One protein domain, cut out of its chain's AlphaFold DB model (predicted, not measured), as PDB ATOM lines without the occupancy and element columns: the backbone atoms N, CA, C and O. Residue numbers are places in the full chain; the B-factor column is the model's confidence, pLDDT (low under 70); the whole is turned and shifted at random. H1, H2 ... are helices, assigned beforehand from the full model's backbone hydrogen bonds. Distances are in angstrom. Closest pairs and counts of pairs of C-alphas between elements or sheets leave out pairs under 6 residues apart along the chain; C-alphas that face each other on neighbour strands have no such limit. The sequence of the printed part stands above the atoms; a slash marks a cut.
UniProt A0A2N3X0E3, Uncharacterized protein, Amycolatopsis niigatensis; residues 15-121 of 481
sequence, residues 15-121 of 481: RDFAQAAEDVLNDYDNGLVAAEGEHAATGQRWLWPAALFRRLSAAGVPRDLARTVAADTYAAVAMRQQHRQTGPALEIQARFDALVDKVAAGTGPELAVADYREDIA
ATOM      1  N   ARG A  15     -37.208 -15.603  -4.680       73.56
ATOM      2  CA  ARG A  15     -38.080 -16.544  -3.976       73.56
ATOM      3  C   ARG A  15     -37.714 -18.009  -4.218       73.56
ATOM      4  O   ARG A  15     -37.764 -18.798  -3.281       73.56
ATOM      5  N   ASP A  16     -37.304 -18.375  -5.430       76.44
ATOM      6  CA  ASP A  16     -36.893 -19.747  -5.743       76.44
ATOM      7  C   ASP A  16     -35.578 -20.101  -5.039       76.44
ATOM      8  O   ASP A  16     -35.410 -21.213  -4.538       76.44
ATOM      9  N   PHE A  17     -34.643 -19.148  -4.961       77.62
ATOM     10  CA  PHE A  17     -33.407 -19.334  -4.205       77.62
ATOM     11  C   PHE A  17     -33.641 -19.362  -2.694       77.62
ATOM     12  O   PHE A  17     -32.990 -20.154  -2.010       77.62
ATOM     13  N   ALA A  18     -34.552 -18.533  -2.184       78.62
ATOM     14  CA  ALA A  18     -34.931 -18.514  -0.777       78.62
ATOM     15  C   ALA A  18     -35.606 -19.837  -0.385       78.62
ATOM     16  O   ALA A  18     -35.169 -20.482   0.565       78.62
ATOM     17  N   GLN A  19     -36.560 -20.321  -1.187       81.50
ATOM     18  CA  GLN A  19     -37.201 -21.621  -0.978       81.50
ATOM     19  C   GLN A  19     -36.187 -22.770  -1.029       81.50
ATOM     20  O   GLN A  19     -36.178 -23.632  -0.154       81.50
ATOM     21  N   ALA A  20     -35.280 -22.768  -2.012       79.50
ATOM     22  CA  ALA A  20     -34.228 -23.779  -2.089       79.50
ATOM     23  C   ALA A  20     -33.294 -23.742  -0.863       79.50
ATOM     24  O   ALA A  20     -32.809 -24.783  -0.418       79.50
ATOM     25  N   ALA A  21     -33.036 -22.557  -0.304       83.00
ATOM     26  CA  ALA A  21     -32.269 -22.418   0.928       83.00
ATOM     27  C   ALA A  21     -33.029 -22.961   2.144       83.00
ATOM     28  O   ALA A  21     -32.427 -23.645   2.972       83.00
ATOM     29  N   GLU A  22     -34.335 -22.707   2.239       84.00
ATOM     30  CA  GLU A  22     -35.189 -23.263   3.290       84.00
ATOM     31  C   GLU A  22     -35.245 -24.790   3.244       84.00
ATOM     32  O   GLU A  22     -35.090 -25.432   4.284       84.00
ATOM     33  N   ASP A  23     -35.380 -25.380   2.055       81.19
ATOM     34  CA  ASP A  23     -35.368 -26.833   1.865       81.19
ATOM     35  C   ASP A  23     -34.042 -27.436   2.357       81.19
ATOM     36  O   ASP A  23     -34.028 -28.398   3.126       81.19
ATOM     37  N   VAL A  24     -32.912 -26.808   2.013       80.31
ATOM     38  CA  VAL A  24     -31.581 -27.207   2.504       80.31
ATOM     39  C   VAL A  24     -31.470 -27.078   4.027       80.31
ATOM     40  O   VAL A  24     -30.855 -27.928   4.676       80.31
ATOM     41  N   LEU A  25     -32.039 -26.027   4.619       82.38
ATOM     42  CA  LEU A  25     -32.049 -25.835   6.070       82.38
ATOM     43  C   LEU A  25     -32.967 -26.846   6.777       82.38
ATOM     44  O   LEU A  25     -32.672 -27.253   7.902       82.38
ATOM     45  N   ASN A  26     -34.063 -27.272   6.148       83.50
ATOM     46  CA  ASN A  26     -34.923 -28.349   6.642       83.50
ATOM     47  C   ASN A  26     -34.189 -29.694   6.609       83.50
ATOM     48  O   ASN A  26     -34.184 -30.430   7.595       83.50
ATOM     49  N   ASP A  27     -33.501 -29.991   5.511       79.62
ATOM     50  CA  ASP A  27     -32.692 -31.201   5.380       79.62
ATOM     51  C   ASP A  27     -31.524 -31.232   6.375       79.62
ATOM     52  O   ASP A  27     -31.223 -32.279   6.955       79.62
ATOM     53  N   TYR A  28     -30.877 -30.089   6.615       77.50
ATOM     54  CA  TYR A  28     -29.839 -29.953   7.635       77.50
ATOM     55  C   TYR A  28     -30.373 -30.272   9.040       77.50
ATOM     56  O   TYR A  28     -29.745 -31.034   9.778       77.50
ATOM     57  N   ASP A  29     -31.553 -29.758   9.391       81.94
ATOM     58  CA  ASP A  29     -32.188 -30.012  10.688       81.94
ATOM     59  C   ASP A  29     -32.588 -31.480  10.876       81.94
ATOM     60  O   ASP A  29     -32.475 -32.021  11.976       81.94
ATOM     61  N   ASN A  30     -32.956 -32.153   9.786       78.75
ATOM     62  CA  ASN A  30     -33.235 -33.587   9.762       78.75
ATOM     63  C   ASN A  30     -31.963 -34.461   9.715       78.75
ATOM     64  O   ASN A  30     -32.055 -35.690   9.659       78.75
ATOM     65  N   GLY A  31     -30.767 -33.857   9.721       74.69
ATOM     66  CA  GLY A  31     -29.484 -34.561   9.645       74.69
ATOM     67  C   GLY A  31     -29.200 -35.198   8.279       74.69
ATOM     68  O   GLY A  31     -28.347 -36.081   8.182       74.69
ATOM     69  N   LEU A  32     -29.914 -34.773   7.232       68.12
ATOM     70  CA  LEU A  32     -29.820 -35.316   5.875       68.12
ATOM     71  C   LEU A  32     -28.686 -34.674   5.067       68.12
ATOM     72  O   LEU A  32     -28.157 -35.300   4.148       68.12
ATOM     73  N   VAL A  33     -28.281 -33.451   5.420       66.38
ATOM     74  CA  VAL A  33     -27.235 -32.693   4.720       66.38
ATOM     75  C   VAL A  33     -26.213 -32.142   5.717       66.38
ATOM     76  O   VAL A  33     -26.556 -31.697   6.810       66.38
ATOM     77  N   ALA A  34     -24.929 -32.180   5.352       62.97
ATOM     78  CA  ALA A  34     -23.859 -31.610   6.166       62.97
ATOM     79  C   ALA A  34     -23.856 -30.071   6.106       62.97
ATOM     80  O   ALA A  34     -24.303 -29.461   5.138       62.97
ATOM     81  N   ALA A  35     -23.271 -29.433   7.122       58.72
ATOM     82  CA  ALA A  35     -23.123 -27.973   7.169       58.72
ATOM     83  C   ALA A  35     -22.253 -27.395   6.034       58.72
ATOM     84  O   ALA A  35     -22.285 -26.193   5.790       58.72
ATOM     85  N   GLU A  36     -21.466 -28.239   5.367       58.22
ATOM     86  CA  GLU A  36     -20.604 -27.881   4.246       58.22
ATOM     87  C   GLU A  36     -21.015 -28.705   3.021       58.22
ATOM     88  O   GLU A  36     -21.068 -29.936   3.086       58.22
ATOM     89  N   GLY A  37     -21.292 -28.031   1.906       52.72
ATOM     90  CA  GLY A  37     -21.698 -28.661   0.654       52.72
ATOM     91  C   GLY A  37     -21.236 -27.852  -0.554       52.72
ATOM     92  O   GLY A  37     -21.210 -26.624  -0.528       52.72
ATOM     93  N   GLU A  38     -20.835 -28.554  -1.613       50.47
ATOM     94  CA  GLU A  38     -20.548 -27.979  -2.927       50.47
ATOM     95  C   GLU A  38     -21.828 -28.087  -3.766       50.47
ATOM     96  O   GLU A  38     -22.412 -29.168  -3.874       50.47
ATOM     97  N   HIS A  39     -22.313 -26.978  -4.332       44.22
ATOM     98  CA  HIS A  39     -23.556 -27.016  -5.101       44.22
ATOM     99  C   HIS A  39     -23.321 -27.797  -6.404       44.22
ATOM    100  O   HIS A  39     -22.598 -27.347  -7.298       44.22
ATOM    101  N   ALA A  40     -23.961 -28.966  -6.524       40.84
ATOM    102  CA  ALA A  40     -23.699 -29.947  -7.583       40.84
ATOM    103  C   ALA A  40     -23.872 -29.417  -9.025       40.84
ATOM    104  O   ALA A  40     -23.298 -29.974  -9.957       40.84
ATOM    105  N   ALA A  41     -24.644 -28.343  -9.218       39.19
ATOM    106  CA  ALA A  41     -24.924 -27.761 -10.528       39.19
ATOM    107  C   ALA A  41     -23.848 -26.774 -11.021       39.19
ATOM    108  O   ALA A  41     -23.720 -26.575 -12.228       39.19
ATOM    109  N   THR A  42     -23.083 -26.142 -10.120       44.78
ATOM    110  CA  THR A  42     -22.172 -25.036 -10.478       44.78
ATOM    111  C   THR A  42     -20.706 -25.293 -10.133       44.78
ATOM    112  O   THR A  42     -19.841 -24.618 -10.689       44.78
ATOM    113  N   GLY A  43     -20.399 -26.267  -9.264       39.81
ATOM    114  CA  GLY A  43     -19.017 -26.634  -8.918       39.81
ATOM    115  C   GLY A  43     -18.216 -25.518  -8.231       39.81
ATOM    116  O   GLY A  43     -16.988 -25.548  -8.241       39.81
ATOM    117  N   GLN A  44     -18.893 -24.506  -7.681       42.88
ATOM    118  CA  GLN A  44     -18.282 -23.435  -6.898       42.88
ATOM    119  C   GLN A  44     -18.611 -23.625  -5.408       42.88
ATOM    120  O   GLN A  44     -19.729 -23.991  -5.039       42.88
ATOM    121  N   ARG A  45     -17.613 -23.391  -4.542       46.75
ATOM    122  CA  ARG A  45     -17.768 -23.340  -3.080       46.75
ATOM    123  C   ARG A  45     -18.478 -22.036  -2.709       46.75
ATOM    124  O   ARG A  45     -17.836 -20.998  -2.588       46.75
ATOM    125  N   TRP A  46     -19.792 -22.098  -2.558       57.88
ATOM    126  CA  TRP A  46     -20.613 -20.982  -2.087       57.88
ATOM    127  C   TRP A  46     -20.795 -21.029  -0.565       57.88
ATOM    128  O   TRP A  46     -20.563 -22.066   0.060       57.88
ATOM    129  N   LEU A  47     -21.230 -19.913   0.033       61.44
ATOM    130  CA  LEU A  47     -21.734 -19.902   1.409       61.44
ATOM    131  C   LEU A  47     -23.003 -20.753   1.454       61.44
ATOM    132  O   LEU A  47     -24.067 -20.320   1.033       61.44
ATOM    133  N   TRP A  48     -22.864 -21.992   1.911       75.69
ATOM    134  CA  TRP A  48     -23.983 -22.910   2.074       75.69
ATOM    135  C   TRP A  48     -24.983 -22.330   3.097       75.69
ATOM    136  O   TRP A  48     -24.523 -21.868   4.147       75.69
ATOM    137  N   PRO A  49     -26.313 -22.358   2.862       83.69
ATOM    138  CA  PRO A  49     -27.303 -21.801   3.794       83.69
ATOM    139  C   PRO A  49     -27.117 -22.298   5.234       83.69
ATOM    140  O   PRO A  49     -27.136 -21.513   6.180       83.69
ATOM    141  N   ALA A  50     -26.808 -23.589   5.409       84.25
ATOM    142  CA  ALA A  50     -26.542 -24.159   6.728       84.25
ATOM    143  C   ALA A  50     -25.267 -23.596   7.393       84.25
ATOM    144  O   ALA A  50     -25.201 -23.506   8.619       84.25
ATOM    145  N   ALA A  51     -24.256 -23.185   6.619       85.12
ATOM    146  CA  ALA A  51     -23.066 -22.526   7.156       85.12
ATOM    147  C   ALA A  51     -23.385 -21.107   7.655       85.12
ATOM    148  O   ALA A  51     -22.914 -20.726   8.728       85.12
ATOM    149  N   LEU A  52     -24.208 -20.350   6.921       90.31
ATOM    150  CA  LEU A  52     -24.693 -19.027   7.341       90.31
ATOM    151  C   LEU A  52     -25.519 -19.132   8.626       90.31
ATOM    152  O   LEU A  52     -25.200 -18.476   9.618       90.31
ATOM    153  N   PHE A  53     -26.496 -20.040   8.642       91.69
ATOM    154  CA  PHE A  53     -27.321 -20.335   9.812       91.69
ATOM    155  C   PHE A  53     -26.464 -20.665  11.041       91.69
ATOM    156  O   PHE A  53     -26.603 -20.034  12.086       91.69
ATOM    157  N   ARG A  54     -25.495 -21.584  10.910       91.00
ATOM    158  CA  ARG A  54     -24.602 -21.951  12.022       91.00
ATOM    159  C   ARG A  54     -23.799 -20.774  12.563       91.00
ATOM    160  O   ARG A  54     -23.571 -20.726  13.769       91.00
ATOM    161  N   ARG A  55     -23.337 -19.866  11.699       93.00
ATOM    162  CA  ARG A  55     -22.578 -18.680  12.123       93.00
ATOM    163  C   ARG A  55     -23.455 -17.723  12.930       93.00
ATOM    164  O   ARG A  55     -23.026 -17.300  13.997       93.00
ATOM    165  N   LEU A  56     -24.679 -17.454  12.473       93.88
ATOM    166  CA  LEU A  56     -25.640 -16.615  13.198       93.88
ATOM    167  C   LEU A  56     -26.062 -17.247  14.528       93.88
ATOM    168  O   LEU A  56     -26.007 -16.592  15.567       93.88
ATOM    169  N   SER A  57     -26.400 -18.540  14.532       92.19
ATOM    170  CA  SER A  57     -26.754 -19.246  15.768       92.19
ATOM    171  C   SER A  57     -25.594 -19.285  16.765       92.19
ATOM    172  O   SER A  57     -25.813 -19.130  17.961       92.19
ATOM    173  N   ALA A  58     -24.353 -19.455  16.295       92.38
ATOM    174  CA  ALA A  58     -23.172 -19.415  17.159       92.38
ATOM    175  C   ALA A  58     -22.894 -18.016  17.731       92.38
ATOM    176  O   ALA A  58     -22.335 -17.916  18.820       92.38
ATOM    177  N   ALA A  59     -23.286 -16.956  17.018       92.06
ATOM    178  CA  ALA A  59     -23.206 -15.583  17.509       92.06
ATOM    179  C   ALA A  59     -24.298 -15.248  18.540       92.06
ATOM    180  O   ALA A  59     -24.144 -14.280  19.272       92.06
ATOM    181  N   GLY A  60     -25.358 -16.061  18.640       91.25
ATOM    182  CA  GLY A  60     -26.455 -15.867  19.593       91.25
ATOM    183  C   GLY A  60     -27.762 -15.369  18.973       91.25
ATOM    184  O   GLY A  60     -28.660 -14.976  19.711       91.25
ATOM    185  N   VAL A  61     -27.899 -15.394  17.642       93.62
ATOM    186  CA  VAL A  61     -29.162 -15.048  16.972       93.62
ATOM    187  C   VAL A  61     -30.200 -16.161  17.200       93.62
ATOM    188  O   VAL A  61     -29.860 -17.337  17.000       93.62
ATOM    189  N   PRO A  62     -31.454 -15.828  17.577       93.12
ATOM    190  CA  PRO A  62     -32.542 -16.795  17.697       93.12
ATOM    191  C   PRO A  62     -32.689 -17.652  16.441       93.12
ATOM    192  O   PRO A  62     -32.499 -17.178  15.322       93.12
ATOM    193  N   ARG A  63     -33.015 -18.933  16.626       90.62
ATOM    194  CA  ARG A  63     -32.973 -19.939  15.557       90.62
ATOM    195  C   ARG A  63     -33.817 -19.551  14.344       90.62
ATOM    196  O   ARG A  63     -33.318 -19.644  13.227       90.62
ATOM    197  N   ASP A  64     -35.049 -19.111  14.568       89.38
ATOM    198  CA  ASP A  64     -35.984 -18.791  13.487       89.38
ATOM    199  C   ASP A  64     -35.492 -17.583  12.686       89.38
ATOM    200  O   ASP A  64     -35.349 -17.663  11.467       89.38
ATOM    201  N   LEU A  65     -35.062 -16.526  13.383       89.44
ATOM    202  CA  LEU A  65     -34.457 -15.347  12.761       89.44
ATOM    203  C   LEU A  65     -33.172 -15.699  11.993       89.44
ATOM    204  O   LEU A  65     -32.964 -15.237  10.873       89.44
ATOM    205  N   ALA A  66     -32.324 -16.562  12.557       92.06
ATOM    206  CA  ALA A  66     -31.101 -17.022  11.909       92.06
ATOM    207  C   ALA A  66     -31.381 -17.823  10.628       92.06
ATOM    208  O   ALA A  66     -30.599 -17.728   9.681       92.06
ATOM    209  N   ARG A  67     -32.466 -18.610  10.586       91.31
ATOM    210  CA  ARG A  67     -32.880 -19.357   9.387       91.31
ATOM    211  C   ARG A  67     -33.322 -18.408   8.282       91.31
ATOM    212  O   ARG A  67     -32.783 -18.505   7.182       91.31
ATOM    213  N   THR A  68     -34.218 -17.472   8.590       88.88
ATOM    214  CA  THR A  68     -34.710 -16.482   7.622       88.88
ATOM    215  C   THR A  68     -33.561 -15.650   7.060       88.88
ATOM    216  O   THR A  68     -33.350 -15.624   5.853       88.88
ATOM    217  N   VAL A  69     -32.719 -15.070   7.923       91.00
ATOM    218  CA  VAL A  69     -31.592 -14.236   7.473       91.00
ATOM    219  C   VAL A  69     -30.581 -15.043   6.653       91.00
ATOM    220  O   VAL A  69     -30.036 -14.530   5.676       91.00
ATOM    221  N   ALA A  70     -30.324 -16.307   7.004       90.81
ATOM    222  CA  ALA A  70     -29.447 -17.174   6.218       90.81
ATOM    223  C   ALA A  70     -30.010 -17.473   4.820       90.81
ATOM    224  O   ALA A  70     -29.244 -17.457   3.852       90.81
ATOM    225  N   ALA A  71     -31.318 -17.730   4.711       87.81
ATOM    226  CA  ALA A  71     -31.997 -17.950   3.437       87.81
ATOM    227  C   ALA A  71     -31.965 -16.685   2.564       87.81
ATOM    228  O   ALA A  71     -31.502 -16.756   1.423       87.81
ATOM    229  N   ASP A  72     -32.321 -15.529   3.130       87.00
ATOM    230  CA  ASP A  72     -32.306 -14.234   2.438       87.00
ATOM    231  C   ASP A  72     -30.902 -13.880   1.934       87.00
ATOM    232  O   ASP A  72     -30.704 -13.527   0.771       87.00
ATOM    233  N   THR A  73     -29.893 -14.035   2.799       89.94
ATOM    234  CA  THR A  73     -28.487 -13.770   2.455       89.94
ATOM    235  C   THR A  73     -28.038 -14.659   1.300       89.94
ATOM    236  O   THR A  73     -27.404 -14.186   0.354       89.94
ATOM    237  N   TYR A  74     -28.339 -15.961   1.375       87.50
ATOM    238  CA  TYR A  74     -27.982 -16.905   0.324       87.50
ATOM    239  C   TYR A  74     -28.649 -16.535  -0.999       87.50
ATOM    240  O   TYR A  74     -27.966 -16.470  -2.021       87.50
ATOM    241  N   ALA A  75     -29.954 -16.270  -0.977       83.56
ATOM    242  CA  ALA A  75     -30.724 -15.954  -2.167       83.56
ATOM    243  C   ALA A  75     -30.236 -14.666  -2.837       83.56
ATOM    244  O   ALA A  75     -29.966 -14.663  -4.044       83.56
ATOM    245  N   ALA A  76     -29.987 -13.620  -2.044       83.81
ATOM    246  CA  ALA A  76     -29.424 -12.365  -2.523       83.81
ATOM    247  C   ALA A  76     -28.056 -12.593  -3.190       83.81
ATOM    248  O   ALA A  76     -27.826 -12.184  -4.329       83.81
ATOM    249  N   VAL A  77     -27.149 -13.322  -2.534       85.50
ATOM    250  CA  VAL A  77     -25.813 -13.635  -3.070       85.50
ATOM    251  C   VAL A  77     -25.891 -14.473  -4.356       85.50
ATOM    252  O   VAL A  77     -25.241 -14.130  -5.350       85.50
ATOM    253  N   ALA A  78     -26.682 -15.549  -4.355       80.94
ATOM    254  CA  ALA A  78     -26.796 -16.496  -5.463       80.94
ATOM    255  C   ALA A  78     -27.353 -15.829  -6.726       80.94
ATOM    256  O   ALA A  78     -26.797 -15.977  -7.820       80.94
ATOM    257  N   MET A  79     -28.397 -15.018  -6.578       79.00
ATOM    258  CA  MET A  79     -28.982 -14.263  -7.680       79.00
ATOM    259  C   MET A  79     -27.976 -13.251  -8.259       79.00
ATOM    260  O   MET A  79     -27.783 -13.205  -9.478       79.00
ATOM    261  N   ARG A  80     -27.254 -12.475  -7.433       79.94
ATOM    262  CA  ARG A  80     -26.238 -11.526  -7.941       79.94
ATOM    263  C   ARG A  80     -25.137 -12.242  -8.717       79.94
ATOM    264  O   ARG A  80     -24.698 -11.773  -9.768       79.94
ATOM    265  N   GLN A  81     -24.740 -13.426  -8.270       77.38
ATOM    266  CA  GLN A  81     -23.763 -14.254  -8.972       77.38
ATOM    267  C   GLN A  81     -24.298 -14.814 -10.293       77.38
ATOM    268  O   GLN A  81     -23.573 -14.787 -11.291       77.38
ATOM    269  N   GLN A  82     -25.563 -15.243 -10.347       77.00
ATOM    270  CA  GLN A  82     -26.226 -15.636 -11.595       77.00
ATOM    271  C   GLN A  82     -26.212 -14.490 -12.618       77.00
ATOM    272  O   GLN A  82     -25.976 -14.719 -13.808       77.00
ATOM    273  N   HIS A  83     -26.372 -13.251 -12.151       73.81
ATOM    274  CA  HIS A  83     -26.268 -12.040 -12.968       73.81
ATOM    275  C   HIS A  83     -24.830 -11.538 -13.182       73.81
ATOM    276  O   HIS A  83     -24.631 -10.505 -13.816       73.81
ATOM    277  N   ARG A  84     -23.811 -12.280 -12.722       76.50
ATOM    278  CA  ARG A  84     -22.378 -11.926 -12.805       76.50
ATOM    279  C   ARG A  84     -22.012 -10.609 -12.104       76.50
ATOM    280  O   ARG A  84     -20.983 -10.012 -12.409       76.50
ATOM    281  N   GLN A  85     -22.813 -10.189 -11.130       74.75
ATOM    282  CA  GLN A  85     -22.589  -9.018 -10.283       74.75
ATOM    283  C   GLN A  85     -21.738  -9.412  -9.064       74.75
ATOM    284  O   GLN A  85     -22.221  -9.513  -7.938       74.75
ATOM    285  N   THR A  86     -20.447  -9.678  -9.289       78.12
ATOM    286  CA  THR A  86     -19.545 -10.179  -8.234       78.12
ATOM    287  C   THR A  86     -19.258  -9.155  -7.138       78.12
ATOM    288  O   THR A  86     -19.069  -9.550  -5.996       78.12
ATOM    289  N   GLY A  87     -19.228  -7.857  -7.467       79.44
ATOM    290  CA  GLY A  87     -19.038  -6.778  -6.488       79.44
ATOM    291  C   GLY A  87     -20.147  -6.760  -5.429       79.44
ATOM    292  O   GLY A  87     -19.850  -7.026  -4.266       79.44
ATOM    293  N   PRO A  88     -21.423  -6.572  -5.825       79.88
ATOM    294  CA  PRO A  88     -22.558  -6.632  -4.902       79.88
ATOM    295  C   PRO A  88     -22.638  -7.941  -4.109       79.88
ATOM    296  O   PRO A  88     -22.872  -7.915  -2.906       79.88
ATOM    297  N   ALA A  89     -22.370  -9.092  -4.740       82.75
ATOM    298  CA  ALA A  89     -22.358 -10.375  -4.035       82.75
ATOM    299  C   ALA A  89     -21.323 -10.420  -2.894       82.75
ATOM    300  O   ALA A  89     -21.618 -10.947  -1.825       82.75
ATOM    301  N   LEU A  90     -20.122  -9.868  -3.103       84.38
ATOM    302  CA  LEU A  90     -19.092  -9.773  -2.063       84.38
ATOM    303  C   LEU A  90     -19.466  -8.764  -0.976       84.38
ATOM    304  O   LEU A  90     -19.161  -8.987   0.192       84.38
ATOM    305  N   GLU A  91     -20.138  -7.672  -1.339       85.44
ATOM    306  CA  GLU A  91     -20.573  -6.688  -0.354       85.44
ATOM    307  C   GLU A  91     -21.663  -7.248   0.562       85.44
ATOM    308  O   GLU A  91     -21.543  -7.112   1.775       85.44
ATOM    309  N   ILE A  92     -22.653  -7.974   0.030       88.56
ATOM    310  CA  ILE A  92     -23.675  -8.660   0.845       88.56
ATOM    311  C   ILE A  92     -23.017  -9.614   1.852       88.56
ATOM    312  O   ILE A  92     -23.412  -9.657   3.017       88.56
ATOM    313  N   GLN A  93     -21.978 -10.346   1.433       88.81
ATOM    314  CA  GLN A  93     -21.211 -11.219   2.328       88.81
ATOM    315  C   GLN A  93     -20.478 -10.426   3.416       88.81
ATOM    316  O   GLN A  93     -20.526 -10.807   4.581       88.81
ATOM    317  N   ALA A  94     -19.862  -9.296   3.066       90.38
ATOM    318  CA  ALA A  94     -19.221  -8.421   4.043       90.38
ATOM    319  C   ALA A  94     -20.229  -7.826   5.047       90.38
ATOM    320  O   ALA A  94     -19.917  -7.717   6.232       90.38
ATOM    321  N   ARG A  95     -21.452  -7.488   4.608       92.44
ATOM    322  CA  ARG A  95     -22.540  -7.043   5.501       92.44
ATOM    323  C   ARG A  95     -23.021  -8.157   6.421       92.44
ATOM    324  O   ARG A  95     -23.272  -7.903   7.594       92.44
ATOM    325  N   PHE A  96     -23.087  -9.389   5.920       94.25
ATOM    326  CA  PHE A  96     -23.394 -10.555   6.744       94.25
ATOM    327  C   PHE A  96     -22.315 -10.793   7.811       94.25
ATOM    328  O   PHE A  96     -22.629 -11.053   8.971       94.25
ATOM    329  N   ASP A  97     -21.037 -10.670   7.451       93.12
ATOM    330  CA  ASP A  97     -19.937 -10.794   8.411       93.12
ATOM    331  C   ASP A  97     -20.019  -9.699   9.490       93.12
ATOM    332  O   ASP A  97     -19.922 -10.000  10.679       93.12
ATOM    333  N   ALA A  98     -20.310  -8.455   9.095       94.12
ATOM    334  CA  ALA A  98     -20.517  -7.347  10.026       94.12
ATOM    335  C   ALA A  98     -21.721  -7.564  10.962       94.12
ATOM    336  O   ALA A  98     -21.653  -7.196  12.134       94.12
ATOM    337  N   LEU A  99     -22.807  -8.177  10.479       95.62
ATOM    338  CA  LEU A  99     -23.943  -8.594  11.308       95.62
ATOM    339  C   LEU A  99     -23.496  -9.576  12.398       95.62
ATOM    340  O   LEU A  99     -23.775  -9.360  13.577       95.62
ATOM    341  N   VAL A 100     -22.781 -10.638  12.016       95.12
ATOM    342  CA  VAL A 100     -22.274 -11.650  12.958       95.12
ATOM    343  C   VAL A 100     -21.376 -11.000  14.016       95.12
ATOM    344  O   VAL A 100     -21.524 -11.289  15.204       95.12
ATOM    345  N   ASP A 101     -20.497 -10.086  13.600       94.19
ATOM    346  CA  ASP A 101     -19.593  -9.365  14.498       94.19
ATOM    347  C   ASP A 101     -20.341  -8.426  15.459       94.19
ATOM    348  O   ASP A 101     -19.992  -8.369  16.639       94.19
ATOM    349  N   LYS A 102     -21.392  -7.727  15.002       92.75
ATOM    350  CA  LYS A 102     -22.245  -6.878  15.857       92.75
ATOM    351  C   LYS A 102     -22.916  -7.689  16.964       92.75
ATOM    352  O   LYS A 102     -22.843  -7.309  18.132       92.75
ATOM    353  N   VAL A 103     -23.521  -8.827  16.615       93.56
ATOM    354  CA  VAL A 103     -24.178  -9.700  17.604       93.56
ATOM    355  C   VAL A 103     -23.147 -10.256  18.588       93.56
ATOM    356  O   VAL A 103     -23.341 -10.182  19.799       93.56
ATOM    357  N   ALA A 104     -21.994 -10.718  18.094       90.62
ATOM    358  CA  ALA A 104     -20.909 -11.202  18.947       90.62
ATOM    359  C   ALA A 104     -20.330 -10.112  19.875       90.62
ATOM    360  O   ALA A 104     -19.854 -10.422  20.969       90.62
ATOM    361  N   ALA A 105     -20.382  -8.842  19.463       89.75
ATOM    362  CA  ALA A 105     -19.987  -7.684  20.265       89.75
ATOM    363  C   ALA A 105     -21.056  -7.233  21.281       89.75
ATOM    364  O   ALA A 105     -20.799  -6.309  22.056       89.75
ATOM    365  N   GLY A 106     -22.223  -7.885  21.315       87.12
ATOM    366  CA  GLY A 106     -23.293  -7.626  22.279       87.12
ATOM    367  C   GLY A 106     -24.407  -6.704  21.782       87.12
ATOM    368  O   GLY A 106     -25.230  -6.279  22.590       87.12
ATOM    369  N   THR A 107     -24.463  -6.379  20.485       87.00
ATOM    370  CA  THR A 107     -25.658  -5.754  19.896       87.00
ATOM    371  C   THR A 107     -26.815  -6.758  19.907       87.00
ATOM    372  O   THR A 107     -26.616  -7.925  19.571       87.00
ATOM    373  N   GLY A 108     -28.018  -6.309  20.279       87.44
ATOM    374  CA  GLY A 108     -29.224  -7.143  20.242       87.44
ATOM    375  C   GLY A 108     -29.434  -7.772  18.851       87.44
ATOM    376  O   GLY A 108     -29.258  -7.059  17.857       87.44
ATOM    377  N   PRO A 109     -29.769  -9.076  18.749       89.44
ATOM    378  CA  PRO A 109     -29.957  -9.761  17.469       89.44
ATOM    379  C   PRO A 109     -30.932  -9.056  16.523       89.44
ATOM    380  O   PRO A 109     -30.656  -8.943  15.331       89.44
ATOM    381  N   GLU A 110     -32.036  -8.546  17.055       87.25
ATOM    382  CA  GLU A 110     -33.107  -7.880  16.317       87.25
ATOM    383  C   GLU A 110     -32.585  -6.602  15.654       87.25
ATOM    384  O   GLU A 110     -32.702  -6.432  14.440       87.25
ATOM    385  N   LEU A 111     -31.902  -5.757  16.431       84.75
ATOM    386  CA  LEU A 111     -31.291  -4.522  15.946       84.75
ATOM    387  C   LEU A 111     -30.196  -4.795  14.907       84.75
ATOM    388  O   LEU A 111     -30.126  -4.135  13.870       84.75
ATOM    389  N   ALA A 112     -29.338  -5.785  15.160       88.44
ATOM    390  CA  ALA A 112     -28.259  -6.124  14.241       88.44
ATOM    391  C   ALA A 112     -28.804  -6.640  12.895       88.44
ATOM    392  O   ALA A 112     -28.263  -6.297  11.840       88.44
ATOM    393  N   VAL A 113     -29.884  -7.431  12.918       91.94
ATOM    394  CA  VAL A 113     -30.568  -7.921  11.712       91.94
ATOM    395  C   VAL A 113     -31.304  -6.798  10.984       91.94
ATOM    396  O   VAL A 113     -31.240  -6.748   9.756       91.94
ATOM    397  N   ALA A 114     -31.948  -5.880  11.704       88.19
ATOM    398  CA  ALA A 114     -32.567  -4.697  11.114       88.19
ATOM    399  C   ALA A 114     -31.528  -3.856  10.346       88.19
ATOM    400  O   ALA A 114     -31.707  -3.576   9.160       88.19
ATOM    401  N   ASP A 115     -30.384  -3.560  10.972       88.75
ATOM    402  CA  ASP A 115     -29.261  -2.874  10.320       88.75
ATOM    403  C   ASP A 115     -28.762  -3.611   9.073       88.75
ATOM    404  O   ASP A 115     -28.466  -2.990   8.053       88.75
ATOM    405  N   TYR A 116     -28.653  -4.938   9.148       91.94
ATOM    406  CA  TYR A 116     -28.244  -5.754   8.010       91.94
ATOM    407  C   TYR A 116     -29.231  -5.636   6.844       91.94
ATOM    408  O   TYR A 116     -28.809  -5.411   5.711       91.94
ATOM    409  N   ARG A 117     -30.535  -5.755   7.118       90.25
ATOM    410  CA  ARG A 117     -31.601  -5.657   6.110       90.25
ATOM    411  C   ARG A 117     -31.630  -4.289   5.438       90.25
ATOM    412  O   ARG A 117     -31.781  -4.214   4.222       90.25
ATOM    413  N   GLU A 118     -31.419  -3.228   6.209       87.75
ATOM    414  CA  GLU A 118     -31.229  -1.881   5.678       87.75
ATOM    415  C   GLU A 118     -30.007  -1.797   4.748       87.75
ATOM    416  O   GLU A 118     -30.102  -1.280   3.632       87.75
ATOM    417  N   ASP A 119     -28.863  -2.328   5.185       88.00
ATOM    418  CA  ASP A 119     -27.601  -2.285   4.439       88.00
ATOM    419  C   ASP A 119     -27.681  -3.022   3.095       88.00
ATOM    420  O   ASP A 119     -26.987  -2.650   2.140       88.00
ATOM    421  N   ILE A 120     -28.518  -4.058   3.002       87.00
ATOM    422  CA  ILE A 120     -28.727  -4.841   1.778       87.00
ATOM    423  C   ILE A 120     -30.004  -4.467   1.017       87.00
ATOM    424  O   ILE A 120     -30.279  -5.085  -0.010       87.00
ATOM    425  N   ALA A 121     -30.765  -3.458   1.453       86.62
ATOM    426  CA  ALA A 121     -31.956  -3.004   0.737       86.62
ATOM    427  C   ALA A 121     -31.602  -2.625  -0.713       86.62
ATOM    428  O   ALA A 121     -30.608  -1.938  -0.972       86.62
TER     429      ALA A 121
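AT A GLANCE: This is residues 15 to 121 of the 481 residues of an uncharacterized protein of Amycolatopsis niigatensis (UniProt A0A2N3X0E3). Four helices, H2 to H5, zigzag in an up-and-down bundle, each running against the one before it, with H3 and H5 in one layer and H2 and H4 in the other. H1 packs slantwise on H3 and meets H2, and a long loop, residues 30 to 48, runs from H1 to H2. The bundle is uneven: H2 crosses H3 steeply, and H5 touches H4 alone. The printed part has 107 residues with five named helices, H1 to H5 in order, and no named strand; the class is all helix. It is compact, with a radius of gyration of the C-alphas of 13.2 A, and spans 38 by 34 by 21 A.

IN THESE COORDINATES: H1, residues 15 to 29, begins at C-alpha 15 (-38.080, -16.544, -3.976) and is 20.8 A long. H2 is residues 49 to 59, 15.6 A. H3, residues 63 to 82, measures 28.3 A, and H4, residues 86 to 104, 27.2 A. H5, residues 109 to 119, 15.2 A, ends at C-alpha 119 (-27.601, -2.285, 4.439).

HOW THE PARTS SIT: H1 touches H3, closest at the C-alphas of Phe 17 and Ala 75, 4.8 A, opposite ways at a steep tilt of 47 degrees. H2 and H3 form a hairpin with a steep tilt of 44 degrees; their closest C-alphas, Leu 52 and Ala 70, are 5.2 A apart. H3 touches H4 with residues 73 to 81 alone, at a shallow tilt of 17 degrees; the closest C-alphas are Val 77 and Ala 89, 4.8 A. H4 touches H5 with residues 95 to 103 alone, closest at the C-alphas of Leu 99 and Ala 112, 5.8 A. H1 is apart from H4 and H5. In all five helices every O i to N i+4 pair is within hydrogen-bond range.

THE WHOLE: The C-alphas farthest apart are those of Ala 41 and Gly 106, 38.5 A. The printed part has no cut. The link from H1 to H2 is long; the other three are tight. Residues 32 to 47 are under 70 in pLDDT.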